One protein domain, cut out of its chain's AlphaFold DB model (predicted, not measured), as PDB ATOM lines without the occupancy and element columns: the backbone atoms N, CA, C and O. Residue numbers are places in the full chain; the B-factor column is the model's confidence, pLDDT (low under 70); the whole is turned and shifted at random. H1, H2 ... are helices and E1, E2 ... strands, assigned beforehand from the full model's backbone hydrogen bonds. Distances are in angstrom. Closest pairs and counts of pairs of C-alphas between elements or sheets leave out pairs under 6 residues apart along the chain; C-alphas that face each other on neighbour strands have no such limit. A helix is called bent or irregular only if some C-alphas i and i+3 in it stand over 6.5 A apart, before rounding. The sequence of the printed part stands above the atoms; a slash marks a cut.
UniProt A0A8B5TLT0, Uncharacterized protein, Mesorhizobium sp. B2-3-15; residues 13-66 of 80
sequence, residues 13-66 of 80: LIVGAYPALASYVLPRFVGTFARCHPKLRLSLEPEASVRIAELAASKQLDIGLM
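This is residues 13 to 66 of the 80 residues of an uncharacterized protein of Mesorhizobium sp. B2-3-15 (UniProt A0A8B5TLT0). A small three-stranded parallel sheet stands between two helices, with the long, kinked H1 over one face and the shorter H2 over the other, making three layers. The outline is flat, spanning 31 by 23 by 10 A, and compact, with a radius of gyration of the C-alphas of 11.0 A. The printed part has 54 residues, running E1, H1, E2, H2, E3 along the chain; the sheet's order is E2, E1, E3 and the class is mixed, helices and strands.

Look first at E1, residues 13 to 17, the inner strand. H1, residues 19 to 36, is on the sheet at a height of 8.7 A, over E1 and along the strands, at 12 degrees to E1 on the local plane. E2, residues 41 to 46, is parallel to E1, with N 15 and O 43 2.8 A apart, within hydrogen-bond range; E1, H1, E2 form a strand-helix-strand unit, two parallel neighbour strands with a helix between, its crossover right-handed. The closest C-alphas of H1 and E2 are those of Pro 19 and Pro 46, 5.3 A apart. H2, residues 49 to 57, is on the opposite face at a height of 8.5 A, over E3, residues 63 to 65, and only just over E1, where 3 of its C-alphas fall. The closest C-alphas of H2 and E3 are those of Ile 52 and Gly 64, 5.7 A apart. E3 is parallel to E1, with N 65 and O 16 2.8 A apart, within hydrogen-bond range; E2, H2, E3 form a split unit, with E1 between its strands and a right-handed crossover. H1 and H2 are apart. In H2 every O i to N i+4 pair is within hydrogen-bond range; in H1, 8 of 14 are.

Find C-alpha 13 at (48.636, 99.993, 30.014), where E1 begins. H1 runs 24.5 A from C-alpha 19 at (45.573, 95.098, 13.229), with a kink of 55 degrees near residue 26; it is only just irregular, C-alphas 24 and 27 being 6.7 A apart. E2 runs 16.5 A and H2 12.4 A; E3 ends at C-alpha 65, (47.405, 90.408, 20.945).

The two C-alphas farthest apart, those of Arg 35 and Val 50, are 30.7 A apart. The printed part has no cut, and its four links are tight. The mean pLDDT of the printed part is 80.1, and residue 25 is under 70.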
ATOM      1  N   LEU A  13      48.626 101.330  30.598       79.62
ATOM      2  CA  LEU A  13      48.636  99.993  30.014       79.62
ATOM      3  C   LEU A  13      48.862 100.135  28.508       79.62
ATOM      4  O   LEU A  13      48.025 100.725  27.820       79.62
ATOM      5  N   ILE A  14      49.985  99.634  28.003       84.94
ATOM      6  CA  ILE A  14      50.335  99.614  26.582       84.94
ATOM      7  C   ILE A  14      50.030  98.224  26.032       84.94
ATOM      8  O   ILE A  14      50.628  97.225  26.432       84.94
ATOM      9  N   VAL A  15      49.085  98.168  25.098       85.44
ATOM     10  CA  VAL A  15      48.650  96.933  24.451       85.44
ATOM     11  C   VAL A  15      49.032  96.984  22.981       85.44
ATOM     12  O   VAL A  15      48.482  97.785  22.226       85.44
ATOM     13  N   GLY A  16      49.942  96.115  22.552       86.62
ATOM     14  CA  GLY A  16      50.182  95.913  21.126       86.62
ATOM     15  C   GLY A  16      49.168  94.931  20.567       86.62
ATOM     16  O   GLY A  16      48.868  93.911  21.191       86.62
ATOM     17  N   ALA A  17      48.619  95.232  19.400       86.12
ATOM     18  CA  ALA A  17      47.599  94.396  18.794       86.12
ATOM     19  C   ALA A  17      47.826  94.234  17.297       86.12
ATOM     20  O   ALA A  17      47.986  95.207  16.566       86.12
ATOM     21  N   TYR A  18      47.756  92.995  16.820       85.25
ATOM     22  CA  TYR A  18      47.717  92.719  15.399       85.25
ATOM     23  C   TYR A  18      46.494  93.426  14.798       85.25
ATOM     24  O   TYR A  18      45.393  93.250  15.332       85.25
ATOM     25  N   PRO A  19      46.633  94.211  13.712       78.69
ATOM     26  CA  PRO A  19      45.573  95.098  13.229       78.69
ATOM     27  C   PRO A  19      44.212  94.418  13.035       78.69
ATOM     28  O   PRO A  19      43.176  94.987  13.382       78.69
ATOM     29  N   ALA A  20      44.203  93.168  12.558       76.94
ATOM     30  CA  ALA A  20      42.966  92.407  12.412       76.94
ATOM     31  C   ALA A  20      42.299  92.124  13.770       76.94
ATOM     32  O   ALA A  20      41.093  92.304  13.899       76.94
ATOM     33  N   LEU A  21      43.065  91.757  14.802       71.44
ATOM     34  CA  LEU A  21      42.549  91.472  16.147       71.44
ATOM     35  C   LEU A  21      42.137  92.742  16.895       71.44
ATOM     36  O   LEU A  21      41.139  92.721  17.618       71.44
ATOM     37  N   ALA A  22      42.858  93.848  16.687       73.56
ATOM     38  CA  ALA A  22      42.551  95.136  17.302       73.56
ATOM     39  C   ALA A  22      41.085  95.523  17.055       73.56
ATOM     40  O   ALA A  22      40.372  95.850  17.997       73.56
ATOM     41  N   SER A  23      40.605  95.381  15.817       71.94
ATOM     42  CA  SER A  23      39.236  95.751  15.430       71.94
ATOM     43  C   SER A  23      38.125  94.950  16.133       71.94
ATOM     44  O   SER A  23      37.068  95.505  16.433       71.94
ATOM     45  N   TYR A  24      38.365  93.675  16.461       71.69
ATOM     46  CA  TYR A  24      37.383  92.816  17.135       71.69
ATOM     47  C   TYR A  24      37.454  92.904  18.661       71.69
ATOM     48  O   TYR A  24      36.425  92.810  19.339       71.69
ATOM     49  N   VAL A  25      38.660  93.065  19.209       68.06
ATOM     50  CA  VAL A  25      38.904  93.035  20.655       68.06
ATOM     51  C   VAL A  25      38.700  94.414  21.285       68.06
ATOM     52  O   VAL A  25      38.129  94.488  22.375       68.06
ATOM     53  N   LEU A  26      39.066  95.503  20.592       72.50
ATOM     54  CA  LEU A  26      38.930  96.883  21.083       72.50
ATOM     55  C   LEU A  26      37.542  97.184  21.672       72.50
ATOM     56  O   LEU A  26      37.484  97.627  22.819       72.50
ATOM     57  N   PRO A  27      36.415  96.922  20.980       72.38
ATOM     58  CA  PRO A  27      35.111  97.373  21.464       72.38
ATOM     59  C   PRO A  27      34.702  96.694  22.777       72.38
ATOM     60  O   PRO A  27      34.141  97.329  23.670       72.38
ATOM     61  N   ARG A  28      35.004  95.397  22.916       71.31
ATOM     62  CA  ARG A  28      34.636  94.595  24.094       71.31
ATOM     63  C   ARG A  28      35.594  94.811  25.262       71.31
ATOM     64  O   ARG A  28      35.153  94.929  26.409       71.31
ATOM     65  N   PHE A  29      36.889  94.872  24.967       75.56
ATOM     66  CA  PHE A  29      37.936  95.012  25.968       75.56
ATOM     67  C   PHE A  29      37.972  96.426  26.548       75.56
ATOM     68  O   PHE A  29      37.873  96.575  27.762       75.56
ATOM     69  N   VAL A  30      38.015  97.465  25.703       76.38
ATOM     70  CA  VAL A  30      38.120  98.867  26.152       76.38
ATOM     71  C   VAL A  30      36.938  99.246  27.036       76.38
ATOM     72  O   VAL A  30      37.136  99.839  28.091       76.38
ATOM     73  N   GLY A  31      35.714  98.862  26.661       78.19
ATOM     74  CA  GLY A  31      34.519  99.206  27.435       78.19
ATOM     75  C   GLY A  31      34.496  98.577  28.831       78.19
ATOM     76  O   GLY A  31      34.065  99.208  29.797       78.19
ATOM     77  N   THR A  32      34.974  97.340  28.963       78.62
ATOM     78  CA  THR A  32      35.063  96.664  30.266       78.62
ATOM     79  C   THR A  32      36.249  97.177  31.073       78.62
ATOM     80  O   THR A  32      36.092  97.491  32.251       78.62
ATOM     81  N   PHE A  33      37.406  97.346  30.434       77.19
ATOM     82  CA  PHE A  33      38.621  97.843  31.067       77.19
ATOM     83  C   PHE A  33      38.448  99.270  31.597       77.19
ATOM     84  O   PHE A  33      38.741  99.522  32.760       77.19
ATOM     85  N   ALA A  34      37.884 100.182  30.801       77.06
ATOM     86  CA  ALA A  34      37.629 101.561  31.212       77.06
ATOM     87  C   ALA A  34      36.651 101.653  32.396       77.06
ATOM     88  O   ALA A  34      36.800 102.519  33.255       77.06
ATOM     89  N   ARG A  35      35.673 100.738  32.478       81.19
ATOM     90  CA  ARG A  35      34.723 100.670  33.598       81.19
ATOM     91  C   ARG A  35      35.366 100.124  34.873       81.19
ATOM     92  O   ARG A  35      35.109 100.654  35.948       81.19
ATOM     93  N   CYS A  36      36.177  99.072  34.765       79.62
ATOM     94  CA  CYS A  36      36.842  98.456  35.916       79.62
ATOM     95  C   CYS A  36      38.047  99.273  36.411       79.62
ATOM     96  O   CYS A  36      38.361  99.249  37.599       79.62
ATOM     97  N   HIS A  37      38.704 100.017  35.518       78.81
ATOM     98  CA  HIS A  37      39.933 100.757  35.791       78.81
ATOM     99  C   HIS A  37      39.869 102.210  35.281       78.81
ATOM    100  O   HIS A  37      40.679 102.612  34.445       78.81
ATOM    101  N   PRO A  38      38.964 103.051  35.813       78.00
ATOM    102  CA  PRO A  38      38.737 104.414  35.311       78.00
ATOM    103  C   PRO A  38      39.934 105.361  35.488       78.00
ATOM    104  O   PRO A  38      39.967 106.436  34.898       78.00
ATOM    105  N   LYS A  39      40.916 104.982  36.316       79.12
ATOM    106  CA  LYS A  39      42.146 105.752  36.547       79.12
ATOM    107  C   LYS A  39      43.307 105.329  35.640       79.12
ATOM    108  O   LYS A  39      44.330 105.998  35.670       79.12
ATOM    109  N   LEU A  40      43.187 104.244  34.868       79.38
ATOM    110  CA  LEU A  40      44.265 103.769  33.994       79.38
ATOM    111  C   LEU A  40      44.158 104.379  32.593       79.38
ATOM    112  O   LEU A  40      43.065 104.545  32.051       79.38
ATOM    113  N   ARG A  41      45.308 104.679  31.982       80.44
ATOM    114  CA  ARG A  41      45.386 105.110  30.578       80.44
ATOM    115  C   ARG A  41      45.743 103.925  29.694       80.44
ATOM    116  O   ARG A  41      46.859 103.420  29.773       80.44
ATOM    117  N   LEU A  42      44.819 103.519  28.833       80.12
ATOM    118  CA  LEU A  42      45.049 102.472  27.841       80.12
ATOM    119  C   LEU A  42      45.619 103.077  26.547       80.12
ATOM    120  O   LEU A  42      45.011 103.984  25.981       80.12
ATOM    121  N   SER A  43      46.761 102.573  26.082       83.94
ATOM    122  CA  SER A  43      47.325 102.839  24.753       83.94
ATOM    123  C   SER A  43      47.222 101.567  23.927       83.94
ATOM    124  O   SER A  43      47.605 100.506  24.417       83.94
ATOM    125  N   LEU A  44      46.704 101.661  22.701       82.00
ATOM    126  CA  LEU A  44      46.666 100.527  21.785       82.00
ATOM    127  C   LEU A  44      47.542 100.817  20.571       82.00
ATOM    128  O   LEU A  44      47.325 101.816  19.888       82.00
ATOM    129  N   GLU A  45      48.508  99.944  20.314       86.62
ATOM    130  CA  GLU A  45      49.512 100.125  19.267       86.62
ATOM    131  C   GLU A  45      49.371  99.005  18.227       86.62
ATOM    132  O   GLU A  45      49.644  97.837  18.522       86.62
ATOM    133  N   PRO A  46      48.851  99.316  17.024       83.69
ATOM    134  CA  PRO A  46      48.728  98.333  15.960       83.69
ATOM    135  C   PRO A  46      50.111  97.916  15.464       83.69
ATOM    136  O   PRO A  46      50.826  98.733  14.894       83.69
ATOM    137  N   GLU A  47      50.470  96.649  15.647       85.62
ATOM    138  CA  GLU A  47      51.813  96.150  15.336       85.62
ATOM    139  C   GLU A  47      51.783  94.744  14.725       85.62
ATOM    140  O   GLU A  47      50.834  93.975  14.896       85.62
ATOM    141  N   ALA A  48      52.837  94.385  13.990       85.19
ATOM    142  CA  ALA A  48      53.003  93.022  13.480       85.19
ATOM    143  C   ALA A  48      53.315  92.039  14.624       85.19
ATOM    144  O   ALA A  48      53.997  92.398  15.579       85.19
ATOM    145  N   SER A  49      52.895  90.771  14.512       82.19
ATOM    146  CA  SER A  49      53.070  89.765  15.580       82.19
ATOM    147  C   SER A  49      54.518  89.621  16.071       82.19
ATOM    148  O   SER A  49      54.751  89.527  17.271       82.19
ATOM    149  N   VAL A  50      55.498  89.651  15.160       84.69
ATOM    150  CA  VAL A  50      56.930  89.590  15.516       84.69
ATOM    151  C   VAL A  50      57.340  90.811  16.338       84.69
ATOM    152  O   VAL A  50      57.997  90.679  17.365       84.69
ATOM    153  N   ARG A  51      56.882  91.999  15.934       85.00
ATOM    154  CA  ARG A  51      57.182  93.245  16.638       85.00
ATOM    155  C   ARG A  51      56.555  93.275  18.029       85.00
ATOM    156  O   ARG A  51      57.191  93.716  18.979       85.00
ATOM    157  N   ILE A  52      55.337  92.754  18.162       84.94
ATOM    158  CA  ILE A  52      54.656  92.596  19.451       84.94
ATOM    159  C   ILE A  52      55.481  91.712  20.396       84.94
ATOM    160  O   ILE A  52      55.667  92.085  21.553       84.94
ATOM    161  N   ALA A  53      56.011  90.584  19.912       82.50
ATOM    162  CA  ALA A  53      56.849  89.696  20.718       82.50
ATOM    163  C   ALA A  53      58.155  90.377  21.172       82.50
ATOM    164  O   ALA A  53      58.497  90.321  22.350       82.50
ATOM    165  N   GLU A  54      58.839  91.102  20.282       85.50
ATOM    166  CA  GLU A  54      60.039  91.883  20.629       85.50
ATOM    167  C   GLU A  54      59.758  92.955  21.697       85.50
ATOM    168  O   GLU A  54      60.531  93.143  22.645       85.50
ATOM    169  N   LEU A  55      58.646  93.681  21.556       83.50
ATOM    170  CA  LEU A  55      58.240  94.723  22.500       83.50
ATOM    171  C   LEU A  55      57.853  94.130  23.862       83.50
ATOM    172  O   LEU A  55      58.213  94.700  24.893       83.50
ATOM    173  N   ALA A  56      57.192  92.967  23.875       82.88
ATOM    174  CA  ALA A  56      56.884  92.227  25.097       82.88
ATOM    175  C   ALA A  56      58.167  91.771  25.809       82.88
ATOM    176  O   ALA A  56      58.362  92.054  26.992       82.88
ATOM    177  N   ALA A  57      59.088  91.136  25.075       82.31
ATOM    178  CA  ALA A  57      60.359  90.650  25.610       82.31
ATOM    179  C   ALA A  57      61.224  91.786  26.186       82.31
ATOM    180  O   ALA A  57      61.927  91.606  27.181       82.31
ATOM    181  N   SER A  58      61.137  92.982  25.596       86.19
ATOM    182  CA  SER A  58      61.847  94.178  26.057       86.19
ATOM    183  C   SER A  58      61.097  95.010  27.106       86.19
ATOM    184  O   SER A  58      61.603  96.060  27.502       86.19
ATOM    185  N   LYS A  59      59.933  94.553  27.596       80.62
ATOM    186  CA  LYS A  59      59.076  95.262  28.572       80.62
ATOM    187  C   LYS A  59      58.596  96.643  28.106       80.62
ATOM    188  O   LYS A  59      58.259  97.493  28.924       80.62
ATOM    189  N   GLN A  60      58.584  96.878  26.798       80.75
ATOM    190  CA  GLN A  60      58.038  98.097  26.192       80.75
ATOM    191  C   GLN A  60      56.528  97.994  25.953       80.75
ATOM    192  O   GLN A  60      55.875  98.985  25.641       80.75
ATOM    193  N   LEU A  61      55.983  96.791  26.105       81.62
ATOM    194  CA  LEU A  61      54.584  96.464  25.920       81.62
ATOM    195  C   LEU A  61      54.149  95.543  27.057       81.62
ATOM    196  O   LEU A  61      54.849  94.589  27.395       81.62
ATOM    197  N   ASP A  62      52.990  95.845  27.635       80.31
ATOM    198  CA  ASP A  62      52.460  95.106  28.778       80.31
ATOM    199  C   ASP A  62      51.688  93.860  28.323       80.31
ATOM    200  O   ASP A  62      51.768  92.807  28.953       80.31
ATOM    201  N   ILE A  63      50.921  93.975  27.228       81.44
ATOM    202  CA  ILE A  63      50.093  92.893  26.668       81.44
ATOM    203  C   ILE A  63      50.164  92.894  25.137       81.44
ATOM    204  O   ILE A  63      50.014  93.938  24.503       81.44
ATOM    205  N   GLY A  64      50.346  91.714  24.537       81.06
ATOM    206  CA  GLY A  64      50.402  91.519  23.087       81.06
ATOM    207  C   GLY A  64      49.266  90.641  22.565       81.06
ATOM    208  O   GLY A  64      49.149  89.486  22.964       81.06
ATOM    209  N   LEU A  65      48.442  91.163  21.654       80.69
ATOM    210  CA  LEU A  65      47.405  90.408  20.945       80.69
ATOM    211  C   LEU A  65      47.895  90.084  19.536       80.69
ATOM    212  O   LEU A  65      47.960  90.965  18.685       80.69
ATOM    213  N   MET A  66      48.222  88.828  19.262       78.56
ATOM    214  CA  MET A  66      48.845  88.435  17.998       78.56
ATOM    215  C   MET A  66      48.273  87.129  17.446       78.56
ATOM    216  O   MET A  66      47.736  86.308  18.184       78.56
TER     217      MET A  66